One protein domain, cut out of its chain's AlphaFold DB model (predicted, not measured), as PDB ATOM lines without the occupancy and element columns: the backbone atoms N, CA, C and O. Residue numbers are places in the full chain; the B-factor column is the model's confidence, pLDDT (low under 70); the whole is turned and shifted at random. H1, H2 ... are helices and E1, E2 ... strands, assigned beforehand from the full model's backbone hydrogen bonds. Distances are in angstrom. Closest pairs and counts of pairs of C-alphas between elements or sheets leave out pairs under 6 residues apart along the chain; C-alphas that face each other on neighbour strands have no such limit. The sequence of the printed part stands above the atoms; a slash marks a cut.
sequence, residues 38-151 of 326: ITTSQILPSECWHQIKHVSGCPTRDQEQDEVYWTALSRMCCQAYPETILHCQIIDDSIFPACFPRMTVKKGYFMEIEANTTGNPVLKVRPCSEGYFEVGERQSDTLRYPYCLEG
ATOM      1  N   ILE A  38      44.183 -34.202 -26.227       56.97
ATOM      2  CA  ILE A  38      42.899 -34.245 -25.530       56.97
ATOM      3  C   ILE A  38      42.130 -35.470 -26.010       56.97
ATOM      4  O   ILE A  38      41.887 -35.619 -27.208       56.97
ATOM      5  N   THR A  39      41.741 -36.328 -25.078       58.41
ATOM      6  CA  THR A  39      41.122 -37.626 -25.346       58.41
ATOM      7  C   THR A  39      39.817 -37.737 -24.570       58.41
ATOM      8  O   THR A  39      39.796 -37.948 -23.364       58.41
ATOM      9  N   THR A  40      38.693 -37.587 -25.269       62.25
ATOM     10  CA  THR A  40      37.365 -37.951 -24.759       62.25
ATOM     11  C   THR A  40      36.468 -38.311 -25.936       62.25
ATOM     12  O   THR A  40      36.577 -37.704 -27.003       62.25
ATOM     13  N   SER A  41      35.591 -39.298 -25.767       60.19
ATOM     14  CA  SER A  41      34.543 -39.586 -26.751       60.19
ATOM     15  C   SER A  41      33.236 -38.842 -26.456       60.19
ATOM     16  O   SER A  41      32.309 -38.907 -27.264       60.19
ATOM     17  N   GLN A  42      33.131 -38.157 -25.307       77.75
ATOM     18  CA  GLN A  42      31.962 -37.336 -25.002       77.75
ATOM     19  C   GLN A  42      31.953 -36.080 -25.877       77.75
ATOM     20  O   GLN A  42      32.967 -35.403 -26.057       77.75
ATOM     21  N   ILE A  43      30.779 -35.759 -26.416       80.62
ATOM     22  CA  ILE A  43      30.584 -34.579 -27.252       80.62
ATOM     23  C   ILE A  43      30.407 -33.382 -26.319       80.62
ATOM     24  O   ILE A  43      29.319 -33.138 -25.803       80.62
ATOM     25  N   LEU A  44      31.491 -32.639 -26.101       84.62
ATOM     26  CA  LEU A  44      31.453 -31.373 -25.371       84.62
ATOM     27  C   LEU A  44      31.201 -30.196 -26.335       84.62
ATOM     28  O   LEU A  44      31.660 -30.249 -27.484       84.62
ATOM     29  N   PRO A  45      30.519 -29.121 -25.891       87.12
ATOM     30  CA  PRO A  45      30.300 -27.919 -26.696       87.12
ATOM     31  C   PRO A  45      31.599 -27.277 -27.200       87.12
ATOM     32  O   PRO A  45      32.654 -27.371 -26.569       87.12
ATOM     33  N   SER A  46      31.531 -26.574 -28.331       84.94
ATOM     34  CA  SER A  46      32.710 -25.961 -28.964       84.94
ATOM     35  C   SER A  46      33.394 -24.912 -28.075       84.94
ATOM     36  O   SER A  46      34.621 -24.810 -28.031       84.94
ATOM     37  N   GLU A  47      32.599 -24.189 -27.296       86.88
ATOM     38  CA  GLU A  47      33.014 -23.162 -26.353       86.88
ATOM     39  C   GLU A  47      33.780 -23.776 -25.176       86.88
ATOM     40  O   GLU A  47      34.817 -23.247 -24.772       86.88
ATOM     41  N   CYS A  48      33.337 -24.942 -24.690       88.00
ATOM     42  CA  CYS A  48      34.053 -25.715 -23.675       88.00
ATOM     43  C   CYS A  48      35.459 -26.085 -24.169       88.00
ATOM     44  O   CYS A  48      36.456 -25.878 -23.471       88.00
ATOM     45  N   TRP A  49      35.560 -26.547 -25.419       81.12
ATOM     46  CA  TRP A  49      36.844 -26.884 -26.028       81.12
ATOM     47  C   TRP A  49      37.787 -25.697 -26.146       81.12
ATOM     48  O   TRP A  49      38.995 -25.848 -25.943       81.12
ATOM     49  N   HIS A  50      37.254 -24.522 -26.472       84.44
ATOM     50  CA  HIS A  50      38.043 -23.302 -26.537       84.44
ATOM     51  C   HIS A  50      38.645 -22.955 -25.167       84.44
ATOM     52  O   HIS A  50      39.831 -22.637 -25.084       84.44
ATOM     53  N   GLN A  51      37.862 -23.077 -24.093       85.00
ATOM     54  CA  GLN A  51      38.320 -22.801 -22.728       85.00
ATOM     55  C   GLN A  51      39.409 -23.778 -22.263       85.00
ATOM     56  O   GLN A  51      40.475 -23.341 -21.835       85.00
ATOM     57  N   ILE A  52      39.202 -25.090 -22.427       81.69
ATOM     58  CA  ILE A  52      40.183 -26.115 -22.016       81.69
ATOM     59  C   ILE A  52      41.523 -25.924 -22.745       81.69
ATOM     60  O   ILE A  52      42.594 -26.033 -22.144       81.69
ATOM     61  N   LYS A  53      41.479 -25.590 -24.042       76.19
ATOM     62  CA  LYS A  53      42.686 -25.315 -24.836       76.19
ATOM     63  C   LYS A  53      43.383 -24.030 -24.405       76.19
ATOM     64  O   LYS A  53      44.609 -24.005 -24.365       76.19
ATOM     65  N   HIS A  54      42.626 -22.984 -24.078       77.88
ATOM     66  CA  HIS A  54      43.190 -21.705 -23.654       77.88
ATOM     67  C   HIS A  54      44.051 -21.852 -22.391       77.88
ATOM     68  O   HIS A  54      45.143 -21.296 -22.323       77.88
ATOM     69  N   VAL A  55      43.607 -22.675 -21.435       70.81
ATOM     70  CA  VAL A  55      44.310 -22.906 -20.159       70.81
ATOM     71  C   VAL A  55      45.390 -24.004 -20.268       70.81
ATOM     72  O   VAL A  55      46.139 -24.242 -19.324       70.81
ATOM     73  N   SER A  56      45.538 -24.652 -21.434       67.75
ATOM     74  CA  SER A  56      46.560 -25.688 -21.701       67.75
ATOM     75  C   SER A  56      46.582 -26.831 -20.668       67.75
ATOM     76  O   SER A  56      47.625 -27.409 -20.340       67.75
ATOM     77  N   GLY A  57      45.422 -27.176 -20.112       73.94
ATOM     78  CA  GLY A  57      45.332 -28.144 -19.028       73.94
ATOM     79  C   GLY A  57      43.969 -28.164 -18.363       73.94
ATOM     80  O   GLY A  57      43.072 -27.408 -18.721       73.94
ATOM     81  N   CYS A  58      43.857 -29.014 -17.348       82.06
ATOM     82  CA  CYS A  58      42.788 -28.912 -16.366       82.06
ATOM     83  C   CYS A  58      43.056 -27.697 -15.468       82.06
ATOM     84  O   CYS A  58      44.151 -27.644 -14.883       82.06
ATOM     85  N   PRO A  59      42.121 -26.730 -15.395       78.31
ATOM     86  CA  PRO A  59      42.201 -25.602 -14.472       78.31
ATOM     87  C   PRO A  59      42.444 -26.051 -13.026       78.31
ATOM     88  O   PRO A  59      41.992 -27.124 -12.622       78.31
ATOM     89  N   THR A  60      43.180 -25.243 -12.262       78.12
ATOM     90  CA  THR A  60      43.326 -25.414 -10.808       78.12
ATOM     91  C   THR A  60      42.026 -25.052 -10.098       78.12
ATOM     92  O   THR A  60      41.111 -24.515 -10.721       78.12
ATOM     93  N   ARG A  61      41.927 -25.401  -8.810       78.06
ATOM     94  CA  ARG A  61      40.797 -25.080  -7.920       78.06
ATOM     95  C   ARG A  61      41.291 -24.619  -6.548       78.06
ATOM     96  O   ARG A  61      40.645 -24.852  -5.533       78.06
ATOM     97  N   ASP A  62      42.472 -24.009  -6.525       76.88
ATOM     98  CA  ASP A  62      43.191 -23.714  -5.283       76.88
ATOM     99  C   ASP A  62      42.725 -22.383  -4.666       76.88
ATOM    100  O   ASP A  62      42.957 -22.121  -3.486       76.88
ATOM    101  N   GLN A  63      42.067 -21.534  -5.465       81.50
ATOM    102  CA  GLN A  63      41.577 -20.211  -5.076       81.50
ATOM    103  C   GLN A  63      40.061 -20.082  -5.280       81.50
ATOM    104  O   GLN A  63      39.454 -20.789  -6.082       81.50
ATOM    105  N   GLU A  64      39.433 -19.125  -4.597       81.69
ATOM    106  CA  GLU A  64      37.993 -18.863  -4.746       81.69
ATOM    107  C   GLU A  64      37.628 -18.464  -6.188       81.69
ATOM    108  O   GLU A  64      36.606 -18.898  -6.721       81.69
ATOM    109  N   GLN A  65      38.491 -17.697  -6.865       84.44
ATOM    110  CA  GLN A  65      38.301 -17.349  -8.275       84.44
ATOM    111  C   GLN A  65      38.315 -18.587  -9.181       84.44
ATOM    112  O   GLN A  65      37.545 -18.647 -10.144       84.44
ATOM    113  N   ASP A  66      39.143 -19.578  -8.852       83.88
ATOM    114  CA  ASP A  66      39.226 -20.829  -9.598       83.88
ATOM    115  C   ASP A  66      37.934 -21.645  -9.450       83.88
ATOM    116  O   ASP A  66      37.452 -22.218 -10.424       83.88
ATOM    117  N   GLU A  67      37.324 -21.655  -8.263       84.56
ATOM    118  CA  GLU A  67      36.038 -22.319  -8.015       84.56
ATOM    119  C   GLU A  67      34.882 -21.680  -8.797       84.56
ATOM    120  O   GLU A  67      34.047 -22.374  -9.394       84.56
ATOM    121  N   VAL A  68      34.850 -20.345  -8.853       87.88
ATOM    122  CA  VAL A  68      33.869 -19.605  -9.660       87.88
ATOM    123  C   VAL A  68      34.061 -19.914 -11.144       87.88
ATOM    124  O   VAL A  68      33.091 -20.223 -11.846       87.88
ATOM    125  N   TYR A  69      35.309 -19.880 -11.618       88.88
ATOM    126  CA  TYR A  69      35.650 -20.228 -12.994       88.88
ATOM    127  C   TYR A  69      35.267 -21.677 -13.320       88.88
ATOM    128  O   TYR A  69      34.615 -21.927 -14.336       88.88
ATOM    129  N   TRP A  70      35.589 -22.624 -12.437       88.50
ATOM    130  CA  TRP A  70      35.273 -24.039 -12.602       88.50
ATOM    131  C   TRP A  70      33.773 -24.288 -12.682       88.50
ATOM    132  O   TRP A  70      33.306 -25.017 -13.553       88.50
ATOM    133  N   THR A  71      32.996 -23.642 -11.816       89.88
ATOM    134  CA  THR A  71      31.535 -23.761 -11.816       89.88
ATOM    135  C   THR A  71      30.942 -23.273 -13.139       89.88
ATOM    136  O   THR A  71      30.064 -23.926 -13.714       89.88
ATOM    137  N   ALA A  72      31.434 -22.143 -13.660       91.69
ATOM    138  CA  ALA A  72      31.006 -21.610 -14.950       91.69
ATOM    139  C   ALA A  72      31.412 -22.529 -16.113       91.69
ATOM    140  O   ALA A  72      30.576 -22.853 -16.963       91.69
ATOM    141  N   LEU A  73      32.664 -22.995 -16.122       91.31
ATOM    142  CA  LEU A  73      33.188 -23.912 -17.130       91.31
ATOM    143  C   LEU A  73      32.419 -25.235 -17.126       91.31
ATOM    144  O   LEU A  73      32.004 -25.710 -18.178       91.31
ATOM    145  N   SER A  74      32.156 -25.797 -15.951       92.56
ATOM    146  CA  SER A  74      31.401 -27.035 -15.819       92.56
ATOM    147  C   SER A  74      29.985 -26.905 -16.361       92.56
ATOM    148  O   SER A  74      29.514 -27.807 -17.051       92.56
ATOM    149  N   ARG A  75      29.292 -25.797 -16.070       93.19
ATOM    150  CA  ARG A  75      27.943 -25.558 -16.598       93.19
ATOM    151  C   ARG A  75      27.950 -25.468 -18.124       93.19
ATOM    152  O   ARG A  75      27.055 -26.009 -18.762       93.19
ATOM    153  N   MET A  76      28.959 -24.808 -18.692       93.31
ATOM    154  CA  MET A  76      29.144 -24.703 -20.139       93.31
ATOM    155  C   MET A  76      29.438 -26.068 -20.771       93.31
ATOM    156  O   MET A  76      28.823 -26.425 -21.769       93.31
ATOM    157  N   CYS A  77      30.357 -26.845 -20.197       91.75
ATOM    158  CA  CYS A  77      30.783 -28.131 -20.747       91.75
ATOM    159  C   CYS A  77      29.713 -29.222 -20.628       91.75
ATOM    160  O   CYS A  77      29.526 -29.999 -21.562       91.75
ATOM    161  N   CYS A  78      28.996 -29.269 -19.504       93.81
ATOM    162  CA  CYS A  78      28.080 -30.363 -19.177       93.81
ATOM    163  C   CYS A  78      26.604 -30.031 -19.415       93.81
ATOM    164  O   CYS A  78      25.728 -30.741 -18.937       93.81
ATOM    165  N   GLN A  79      26.301 -28.989 -20.197       93.00
ATOM    166  CA  GLN A  79      24.923 -28.575 -20.483       93.00
ATOM    167  C   GLN A  79      24.057 -29.700 -21.086       93.00
ATOM    168  O   GLN A  79      22.864 -29.770 -20.807       93.00
ATOM    169  N   ALA A  80      24.651 -30.585 -21.894       89.75
ATOM    170  CA  ALA A  80      23.965 -31.727 -22.507       89.75
ATOM    171  C   ALA A  80      23.838 -32.956 -21.580       89.75
ATOM    172  O   ALA A  80      23.218 -33.948 -21.959       89.75
ATOM    173  N   TYR A  81      24.422 -32.899 -20.379       90.50
ATOM    174  CA  TYR A  81      24.539 -34.011 -19.438       90.50
ATOM    175  C   TYR A  81      23.941 -33.594 -18.081       90.50
ATOM    176  O   TYR A  81      24.652 -33.072 -17.218       90.50
ATOM    177  N   PRO A  82      22.623 -33.764 -17.873       89.75
ATOM    178  CA  PRO A  82      21.966 -33.320 -16.646       89.75
ATOM    179  C   PRO A  82      22.538 -34.032 -15.413       89.75
ATOM    180  O   PRO A  82      22.958 -35.181 -15.497       89.75
ATOM    181  N   GLU A  83      22.549 -33.332 -14.274       92.19
ATOM    182  CA  GLU A  83      23.060 -33.832 -12.981       92.19
ATOM    183  C   GLU A  83      24.548 -34.231 -12.977       92.19
ATOM    184  O   GLU A  83      25.025 -34.900 -12.060       92.19
ATOM    185  N   THR A  84      25.308 -33.785 -13.978       94.25
ATOM    186  CA  THR A  84      26.750 -34.021 -14.054       94.25
ATOM    187  C   THR A  84      27.556 -32.743 -13.862       94.25
ATOM    188  O   THR A  84      27.068 -31.625 -14.045       94.25
ATOM    189  N   ILE A  85      28.817 -32.929 -13.491       93.94
ATOM    190  CA  ILE A  85      29.829 -31.892 -13.389       93.94
ATOM    191  C   ILE A  85      31.022 -32.268 -14.269       93.94
ATOM    192  O   ILE A  85      31.236 -33.441 -14.580       93.94
ATOM    193  N   LEU A  86      31.795 -31.273 -14.694       92.75
ATOM    194  CA  LEU A  86      33.022 -31.496 -15.438       92.75
ATOM    195  C   LEU A  86      34.066 -32.109 -14.507       92.75
ATOM    196  O   LEU A  86      34.383 -31.549 -13.463       92.75
ATOM    197  N   HIS A  87      34.630 -33.228 -14.930       93.06
ATOM    198  CA  HIS A  87      35.883 -33.780 -14.446       93.06
ATOM    199  C   HIS A  87      36.947 -33.512 -15.498       93.06
ATOM    200  O   HIS A  87      36.671 -33.563 -16.697       93.06
ATOM    201  N   CYS A  88      38.167 -33.238 -15.057       90.06
ATOM    202  CA  CYS A  88      39.297 -33.086 -15.953       90.06
ATOM    203  C   CYS A  88      40.530 -33.703 -15.308       90.06
ATOM    204  O   CYS A  88      40.966 -33.242 -14.251       90.06
ATOM    205  N   GLN A  89      41.097 -34.710 -15.969       90.38
ATOM    206  CA  GLN A  89      42.328 -35.363 -15.534       90.38
ATOM    207  C   GLN A  89      43.465 -35.181 -16.527       90.38
ATOM    208  O   GLN A  89      43.240 -35.029 -17.725       90.38
ATOM    209  N   ILE A  90      44.691 -35.197 -16.009       85.50
ATOM    210  CA  ILE A  90      45.915 -35.229 -16.806       85.50
ATOM    211  C   ILE A  90      46.551 -36.610 -16.633       85.50
ATOM    212  O   ILE A  90      46.940 -36.961 -15.520       85.50
ATOM    213  N   ILE A  91      46.653 -37.371 -17.724       80.81
ATOM    214  CA  ILE A  91      47.191 -38.741 -17.761       80.81
ATOM    215  C   ILE A  91      48.185 -38.819 -18.919       80.81
ATOM    216  O   ILE A  91      47.792 -38.534 -20.046       80.81
ATOM    217  N   ASP A  92      49.453 -39.151 -18.657       77.12
ATOM    218  CA  ASP A  92      50.513 -39.282 -19.675       77.12
ATOM    219  C   ASP A  92      50.519 -38.132 -20.702       77.12
ATOM    220  O   ASP A  92      50.374 -38.324 -21.911       77.12
ATOM    221  N   ASP A  93      50.594 -36.899 -20.191       72.19
ATOM    222  CA  ASP A  93      50.536 -35.652 -20.969       72.19
ATOM    223  C   ASP A  93      49.253 -35.443 -21.787       72.19
ATOM    224  O   ASP A  93      49.184 -34.547 -22.624       72.19
ATOM    225  N   SER A  94      48.200 -36.202 -21.515       76.81
ATOM    226  CA  SER A  94      46.902 -36.072 -22.167       76.81
ATOM    227  C   SER A  94      45.851 -35.518 -21.206       76.81
ATOM    228  O   SER A  94      45.871 -35.805 -20.014       76.81
ATOM    229  N   ILE A  95      44.942 -34.681 -21.708       80.69
ATOM    230  CA  ILE A  95      43.847 -34.082 -20.934       80.69
ATOM    231  C   ILE A  95      42.570 -34.869 -21.220       80.69
ATOM    232  O   ILE A  95      42.159 -35.001 -22.371       80.69
ATOM    233  N   PHE A  96      41.907 -35.330 -20.168       85.88
ATOM    234  CA  PHE A  96      40.677 -36.111 -20.236       85.88
ATOM    235  C   PHE A  96      39.529 -35.337 -19.579       85.88
ATOM    236  O   PHE A  96      39.301 -35.491 -18.377       85.88
ATOM    237  N   PRO A  97      38.814 -34.478 -20.329       88.88
ATOM    238  CA  PRO A  97      37.604 -33.842 -19.840       88.88
ATOM    239  C   PRO A  97      36.392 -34.753 -20.067       88.88
ATOM    240  O   PRO A  97      36.188 -35.290 -21.162       88.88
ATOM    241  N   ALA A  98      35.564 -34.917 -19.043       91.69
ATOM    242  CA  ALA A  98      34.334 -35.694 -19.131       91.69
ATOM    243  C   ALA A  98      33.325 -35.245 -18.074       91.69
ATOM    244  O   ALA A  98      33.693 -34.827 -16.981       91.69
ATOM    245  N   CYS A  99      32.047 -35.344 -18.403       93.06
ATOM    246  CA  CYS A  99      30.940 -35.013 -17.526       93.06
ATOM    247  C   CYS A  99      30.449 -36.273 -16.806       93.06
ATOM    248  O   CYS A  99      30.053 -37.246 -17.455       93.06
ATOM    249  N   PHE A 100      30.469 -36.250 -15.472       94.38
ATOM    250  CA  PHE A 100      29.981 -37.339 -14.621       94.38
ATOM    251  C   PHE A 100      29.236 -36.806 -13.391       94.38
ATOM    252  O   PHE A 100      29.422 -35.650 -13.015       94.38
ATOM    253  N   PRO A 101      28.386 -37.620 -12.741       94.75
ATOM    254  CA  PRO A 101      27.846 -37.275 -11.432       94.75
ATOM    255  C   PRO A 101      28.971 -37.093 -10.412       94.75
ATOM    256  O   PRO A 101      29.883 -37.920 -10.324       94.75
ATOM    257  N   ARG A 102      28.880 -36.036  -9.601       93.75
ATOM    258  CA  ARG A 102      29.833 -35.810  -8.512       93.75
ATOM    259  C   ARG A 102      29.703 -36.928  -7.474       93.75
ATOM    260  O   ARG A 102      28.625 -37.174  -6.940       93.75
ATOM    261  N   MET A 103      30.824 -37.557  -7.154       94.69
ATOM    262  CA  MET A 103      30.954 -38.547  -6.083       94.69
ATOM    263  C   MET A 103      32.135 -38.244  -5.154       94.69
ATOM    264  O   MET A 103      33.125 -37.632  -5.563       94.69
ATOM    265  N   THR A 104      32.061 -38.735  -3.919       95.44
ATOM    266  CA  THR A 104      33.188 -38.713  -2.981       95.44
ATOM    267  C   THR A 104      34.069 -39.942  -3.197       95.44
ATOM    268  O   THR A 104      33.590 -41.077  -3.155       95.44
ATOM    269  N   VAL A 105      35.364 -39.721  -3.411       94.69
ATOM    270  CA  VAL A 105      36.390 -40.767  -3.421       94.69
ATOM    271  C   VAL A 105      36.893 -40.939  -1.992       94.69
ATOM    272  O   VAL A 105      37.377 -39.988  -1.378       94.69
ATOM    273  N   LYS A 106      36.724 -42.149  -1.453       95.06
ATOM    274  CA  LYS A 106      37.099 -42.482  -0.074       95.06
ATOM    275  C   LYS A 106      38.617 -42.439   0.111       95.06
ATOM    276  O   LYS A 106      39.359 -42.703  -0.835       95.06
ATOM    277  N   LYS A 107      39.058 -42.189   1.346       94.19
ATOM    278  CA  LYS A 107      40.464 -42.324   1.751       94.19
ATOM    279  C   LYS A 107      41.041 -43.684   1.339       94.19
ATOM    280  O   LYS A 107      40.333 -44.689   1.318       94.19
ATOM    281  N   GLY A 108      42.316 -43.694   0.980       92.94
ATOM    282  CA  GLY A 108      43.035 -44.843   0.438       92.94
ATOM    283  C   GLY A 108      42.615 -45.328  -0.946       92.94
ATOM    284  O   GLY A 108      43.034 -46.412  -1.365       92.94
ATOM    285  N   TYR A 109      41.832 -44.530  -1.671       94.75
ATOM    286  CA  TYR A 109      41.513 -44.755  -3.074       94.75
ATOM    287  C   TYR A 109      41.854 -43.519  -3.908       94.75
ATOM    288  O   TYR A 109      41.796 -42.378  -3.447       94.75
ATOM    289  N   PHE A 110      42.161 -43.755  -5.176       93.69
ATOM    290  CA  PHE A 110      42.191 -42.731  -6.210       93.69
ATOM    291  C   PHE A 110      41.143 -43.049  -7.272       93.69
ATOM    292  O   PHE A 110      40.534 -44.125  -7.278       93.69
ATOM    293  N   MET A 111      40.917 -42.095  -8.166       94.19
ATOM    294  CA  MET A 111      40.002 -42.269  -9.279       94.19
ATOM    295  C   MET A 111      40.659 -41.849 -10.591       94.19
ATOM    296  O   MET A 111      41.379 -40.854 -10.640       94.19
ATOM    297  N   GLU A 112      40.392 -42.625 -11.632       93.00
ATOM    298  CA  GLU A 112      40.920 -42.473 -12.981       93.00
ATOM    299  C   GLU A 112      39.765 -42.453 -13.992       93.00
ATOM    300  O   GLU A 112      38.803 -43.224 -13.876       93.00
ATOM    301  N   ILE A 113      39.850 -41.557 -14.976       90.81
ATOM    302  CA  ILE A 113      38.967 -41.532 -16.143       90.81
ATOM    303  C   ILE A 113      39.580 -42.431 -17.217       90.81
ATOM    304  O   ILE A 113      40.629 -42.121 -17.774       90.81
ATOM    305  N   GLU A 114      38.885 -43.510 -17.559       88.81
ATOM    306  CA  GLU A 114      39.323 -44.473 -18.572       88.81
ATOM    307  C   GLU A 114      38.325 -44.545 -19.726       88.81
ATOM    308  O   GLU A 114      37.130 -44.315 -19.546       88.81
ATOM    309  N   ALA A 115      38.782 -44.926 -20.918       83.25
ATOM    310  CA  ALA A 115      37.882 -45.297 -22.005       83.25
ATOM    311  C   ALA A 115      37.417 -46.750 -21.828       83.25
ATOM    312  O   ALA A 115      38.225 -47.667 -21.683       83.25
ATOM    313  N   ASN A 116      36.107 -46.985 -21.863       82.00
ATOM    314  CA  ASN A 116      35.557 -48.337 -21.864       82.00
ATOM    315  C   ASN A 116      35.706 -49.015 -23.244       82.00
ATOM    316  O   ASN A 116      36.197 -48.425 -24.203       82.00
ATOM    317  N   THR A 117      35.213 -50.250 -23.381       81.19
ATOM    318  CA  THR A 117      35.274 -51.031 -24.637       81.19
ATOM    319  C   THR A 117      34.587 -50.371 -25.835       81.19
ATOM    320  O   THR A 117      34.882 -50.706 -26.978       81.19
ATOM    321  N   THR A 118      33.676 -49.427 -25.591       77.31
ATOM    322  CA  THR A 118      32.994 -48.628 -26.623       77.31
ATOM    323  C   THR A 118      33.656 -47.269 -26.867       77.31
ATOM    324  O   THR A 118      33.135 -46.470 -27.640       77.31
ATOM    325  N   GLY A 119      34.783 -46.995 -26.205       73.75
ATOM    326  CA  GLY A 119      35.499 -45.722 -26.244       73.75
ATOM    327  C   GLY A 119      34.929 -44.646 -25.317       73.75
ATOM    328  O   GLY A 119      35.498 -43.563 -25.250       73.75
ATOM    329  N   ASN A 120      33.839 -44.929 -24.593       80.69
ATOM    330  CA  ASN A 120      33.175 -43.976 -23.705       80.69
ATOM    331  C   ASN A 120      33.931 -43.780 -22.393       80.69
ATOM    332  O   ASN A 120      34.349 -44.781 -21.805       80.69
ATOM    333  N   PRO A 121      34.085 -42.532 -21.908       86.56
ATOM    334  CA  PRO A 121      34.772 -42.288 -20.657       86.56
ATOM    335  C   PRO A 121      33.953 -42.881 -19.506       86.56
ATOM    336  O   PRO A 121      32.729 -42.738 -19.448       86.56
ATOM    337  N   VAL A 122      34.637 -43.547 -18.585       90.00
ATOM    338  CA  VAL A 122      34.082 -44.131 -17.364       90.00
ATOM    339  C   VAL A 122      34.980 -43.800 -16.180       90.00
ATOM    340  O   VAL A 122      36.198 -43.728 -16.318       90.00
ATOM    341  N   LEU A 123      34.372 -43.633 -15.007       91.62
ATOM    342  CA  LEU A 123      35.101 -43.460 -13.756       91.62
ATOM    343  C   LEU A 123      35.496 -44.823 -13.185       91.62
ATOM    344  O   LEU A 123      34.651 -45.710 -13.018       91.62
ATOM    345  N   LYS A 124      36.772 -44.979 -12.844       93.75
ATOM    346  CA  LYS A 124      37.298 -46.145 -12.135       93.75
ATOM    347  C   LYS A 124      37.911 -45.706 -10.820       93.75
ATOM    348  O   LYS A 124      38.777 -44.846 -10.794       93.75
ATOM    349  N   VAL A 125      37.459 -46.313  -9.727       94.75
ATOM    350  CA  VAL A 125      38.016 -46.092  -8.389       94.75
ATOM    351  C   VAL A 125      38.881 -47.293  -8.036       94.75
ATOM    352  O   VAL A 125      38.420 -48.433  -8.127       94.75
ATOM    353  N   ARG A 126      40.135 -47.043  -7.666       93.81
ATOM    354  CA  ARG A 126      41.141 -48.072  -7.384       93.81
ATOM    355  C   ARG A 126      41.854 -47.752  -6.067       93.81
ATOM    356  O   ARG A 126      41.989 -46.574  -5.735       93.81
ATOM    357  N   PRO A 127      42.267 -48.763  -5.287       93.88
ATOM    358  CA  PRO A 127      43.030 -48.524  -4.066       93.88
ATOM    359  C   PRO A 127      44.405 -47.931  -4.398       93.88
ATOM    360  O   PRO A 127      44.945 -48.186  -5.476       93.88
ATOM    361  N   CYS A 128      44.985 -47.167  -3.471       92.88
ATOM    362  CA  CYS A 128      46.361 -46.689  -3.614       92.88
ATOM    363  C   CYS A 128      47.348 -47.857  -3.784       92.88
ATOM    364  O   CYS A 128      47.167 -48.936  -3.215       92.88
ATOM    365  N   SER A 129      48.404 -47.625  -4.566       90.50
ATOM    366  CA  SER A 129      49.504 -48.586  -4.733       90.50
ATOM    367  C   SER A 129      50.327 -48.720  -3.447       90.50
ATOM    368  O   SER A 129      50.304 -47.820  -2.617       90.50
ATOM    369  N   GLU A 130      51.097 -49.805  -3.292       85.88
ATOM    370  CA  GLU A 130      51.791 -50.153  -2.033       85.88
ATOM    371  C   GLU A 130      52.628 -49.007  -1.432       85.88
ATOM    372  O   GLU A 130      52.625 -48.844  -0.217       85.88
ATOM    373  N   GLY A 131      53.289 -48.195  -2.265       89.69
ATOM    374  CA  GLY A 131      54.135 -47.073  -1.838       89.69
ATOM    375  C   GLY A 131      53.422 -45.732  -1.644       89.69
ATOM    376  O   GLY A 131      54.100 -44.733  -1.426       89.69
ATOM    377  N   TYR A 132      52.093 -45.686  -1.748       93.12
ATOM    378  CA  TYR A 132      51.310 -44.457  -1.626       93.12
ATOM    379  C   TYR A 132      50.089 -44.660  -0.733       93.12
ATOM    380  O   TYR A 132      49.592 -45.776  -0.566       93.12
ATOM    381  N   PHE A 133      49.576 -43.566  -0.188       92.25
ATOM    382  CA  PHE A 133      48.364 -43.551   0.612       92.25
ATOM    383  C   PHE A 133      47.586 -42.249   0.405       92.25
ATOM    384  O   PHE A 133      48.048 -41.319  -0.255       92.25
ATOM    385  N   GLU A 134      46.363 -42.212   0.921       92.38
ATOM    386  CA  GLU A 134      45.522 -41.018   0.907       92.38
ATOM    387  C   GLU A 134      44.728 -40.962   2.214       92.38
ATOM    388  O   GLU A 134      43.926 -41.861   2.484       92.38
ATOM    389  N   VAL A 135      44.945 -39.929   3.029       87.81
ATOM    390  CA  VAL A 135      44.317 -39.809   4.360       87.81
ATOM    391  C   VAL A 135      42.923 -39.185   4.274       87.81
ATOM    392  O   VAL A 135      42.034 -39.501   5.069       87.81
ATOM    393  N   GLY A 136      42.732 -38.294   3.299       89.69
ATOM    394  CA  GLY A 136      41.507 -37.531   3.101       89.69
ATOM    395  C   GLY A 136      40.553 -38.157   2.088       89.69
ATOM    396  O   GLY A 136      40.954 -38.817   1.132       89.69
ATOM    397  N   GLU A 137      39.261 -37.898   2.273       92.31
ATOM    398  CA  GLU A 137      38.294 -38.065   1.191       92.31
ATOM    399  C   GLU A 137      38.395 -36.881   0.227       92.31
ATOM    400  O   GLU A 137      38.585 -35.736   0.641       92.31
ATOM    401  N   ARG A 138      38.244 -37.147  -1.072       89.69
ATOM    402  CA  ARG A 138      38.350 -36.123  -2.117       89.69
ATOM    403  C   ARG A 138      37.106 -36.121  -2.987       89.69
ATOM    404  O   ARG A 138      36.515 -37.168  -3.255       89.69
ATOM    405  N   GLN A 139      36.700 -34.944  -3.446       91.75
ATOM    406  CA  GLN A 139      35.638 -34.848  -4.439       91.75
ATOM    407  C   GLN A 139      36.185 -35.275  -5.802       91.75
ATOM    408  O   GLN A 139      37.275 -34.893  -6.211       91.75
ATOM    409  N   SER A 140      35.434 -36.106  -6.511       92.25
ATOM    410  CA  SER A 140      35.855 -36.673  -7.798       92.25
ATOM    411  C   SER A 140      36.221 -35.619  -8.853       92.25
ATOM    412  O   SER A 140      37.069 -35.866  -9.705       92.25
ATOM    413  N   ASP A 141      35.610 -34.439  -8.814       89.38
ATOM    414  CA  ASP A 141      35.850 -33.330  -9.744       89.38
ATOM    415  C   ASP A 141      36.991 -32.392  -9.319       89.38
ATOM    416  O   ASP A 141      37.299 -31.436 -10.031       89.38
ATOM    417  N   THR A 142      37.640 -32.654  -8.181       87.81
ATOM    418  CA  THR A 142      38.884 -31.976  -7.774       87.81
ATOM    419  C   THR A 142      40.130 -32.814  -8.073       87.81
ATOM    420  O   THR A 142      41.256 -32.328  -7.963       87.81
ATOM    421  N   LEU A 143      39.956 -34.070  -8.497       85.31
ATOM    422  CA  LEU A 143      41.049 -34.985  -8.816       85.31
ATOM    423  C   LEU A 143      41.626 -34.698 -10.198       85.31
ATOM    424  O   LEU A 143      41.169 -35.247 -11.195       85.31
ATOM    425  N   ARG A 144      42.668 -33.866 -10.236       85.44
ATOM    426  CA  ARG A 144      43.422 -33.541 -11.457       85.44
ATOM    427  C   ARG A 144      44.325 -34.677 -11.933       85.44
ATOM    428  O   ARG A 144      44.548 -34.824 -13.133       85.44
ATOM    429  N   TYR A 145      44.873 -35.437 -10.994       86.00
ATOM    430  CA  TYR A 145      45.839 -36.492 -11.262       86.00
ATOM    431  C   TYR A 145      45.289 -37.838 -10.779       86.00
ATOM    432  O   TYR A 145      44.792 -37.903  -9.650       86.00
ATOM    433  N   PRO A 146      45.372 -38.907 -11.591       88.88
ATOM    434  CA  PRO A 146      44.787 -40.209 -11.277       88.88
ATOM    435  C   PRO A 146      45.703 -41.042 -10.367       88.88
ATOM    436  O   PRO A 146      46.009 -42.192 -10.657       88.88
ATOM    437  N   TYR A 147      46.195 -40.464  -9.275       89.69
ATOM    438  CA  TYR A 147      47.025 -41.180  -8.308       89.69
ATOM    439  C   TYR A 147      46.842 -40.628  -6.891       89.69
ATOM    440  O   TYR A 147      46.288 -39.544  -6.673       89.69
ATOM    441  N   CYS A 148      47.270 -41.417  -5.907       91.50
ATOM    442  CA  CYS A 148      47.338 -40.979  -4.515       91.50
ATOM    443  C   CYS A 148      48.551 -40.065  -4.332       91.50
ATOM    444  O   CYS A 148      49.613 -40.328  -4.900       91.50
ATOM    445  N   LEU A 149      48.374 -38.961  -3.608       85.81
ATOM    446  CA  LEU A 149      49.370 -37.884  -3.581       85.81
ATOM    447  C   LEU A 149      50.468 -38.106  -2.537       85.81
ATOM    448  O   LEU A 149      51.574 -37.595  -2.705       85.81
ATOM    449  N   GLU A 150      50.173 -38.858  -1.477       90.50
ATOM    450  CA  GLU A 150      51.090 -39.046  -0.356       90.50
ATOM    451  C   GLU A 150      51.922 -40.315  -0.570       90.50
ATOM    452  O   GLU A 150      51.392 -41.423  -0.655       90.50
ATOM    453  N   GLY A 151      53.240 -40.154  -0.716       90.94
ATOM    454  CA  GLY A 151      54.182 -41.274  -0.770       90.94
ATOM    455  C   GLY A 151      54.494 -41.777   0.634       90.94
ATOM    456  O   GLY A 151      54.542 -40.976   1.559       90.94
TER     457      GLY A 151
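Overview. This is residues 38 to 151 of the 326 residues of an uncharacterized protein of Pomacea canaliculata (UniProt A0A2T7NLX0). The hairpin E1-E2 forms the middle of this domain, with the two helices H1 and H2 on one side of it and a second hairpin, E3-E4, crossing it on the other side. After E4, residues 128 to 151 form a long stretch with no named element that doubles back on itself, residues 150 to 151 pairing with residues 132 to 133 near its beginning. The printed part has 114 residues, with two named helices followed by four named strands, in the order H1, H2, E1, E2, E3, E4. Each sheet has two antiparallel strands, E1 - E2 and E3 - E4; the class is mixed, helices and strands, with 51 residues in named elements, under half. The whole is compact, with a radius of gyration of the C-alphas of 13.9 A, and spans 41 by 38 by 27 A.

Arrangement. E1, residues 85 to 91, and E2, residues 94 to 100, are a hairpin of antiparallel neighbours at 156 degrees; N 87 and O 98 are 2.8 A apart, within hydrogen-bond range. E3, residues 109 to 115, and E4, residues 121 to 127, form another antiparallel hairpin at 152 degrees, where N 112 and O 124 are 2.9 A apart, within hydrogen-bond range. Between the sheets, the closest C-alphas of E1 and E3 are those of Gln 89 and Ile 113, 7.1 A apart, and those of E2 and E4 are Ala 98 and Pro 121, 6.8 A apart. The closest C-alphas of E1 and H2, residues 64 to 77, are those of Leu 86 and Ser 74, 4.8 A apart. H1, residues 46 to 54, touches H2, and H2 touches H1 with residues 73 to 77 alone; the closest C-alphas, those of Cys 48 and Cys 77, are 5.0 A apart. They are a helical hairpin, running opposite ways at a steep tilt of 37 degrees, only just past shallow. H1 and E2 are near each other, while H2 is apart from E3 and E4. In H1 and H2 every O i to N i+4 pair is within hydrogen-bond range.

Along the chain. E1 is 19.2 A from first to last C-alpha, E2 18.6 A, E3 19.3 A and E4 19.6 A. H2 is 19.8 A long and H1 12.5 A. H1 begins at C-alpha 46, (32.710, -25.961, -28.964), and E4 ends at C-alpha 127, (43.030, -48.524, -4.066).

Size, cuts and confidence. The two C-alphas farthest apart, of Ser 46 and Glu 130, are 40.9 A apart. The printed part has no cut, and no link is long. Residues 104 to 105 pair with 138 to 139, and 132 to 133 with 150 to 151, both antiparallel. The mean pLDDT of the printed part is 86.5; residues 38 to 41 and residue 56 are under 70.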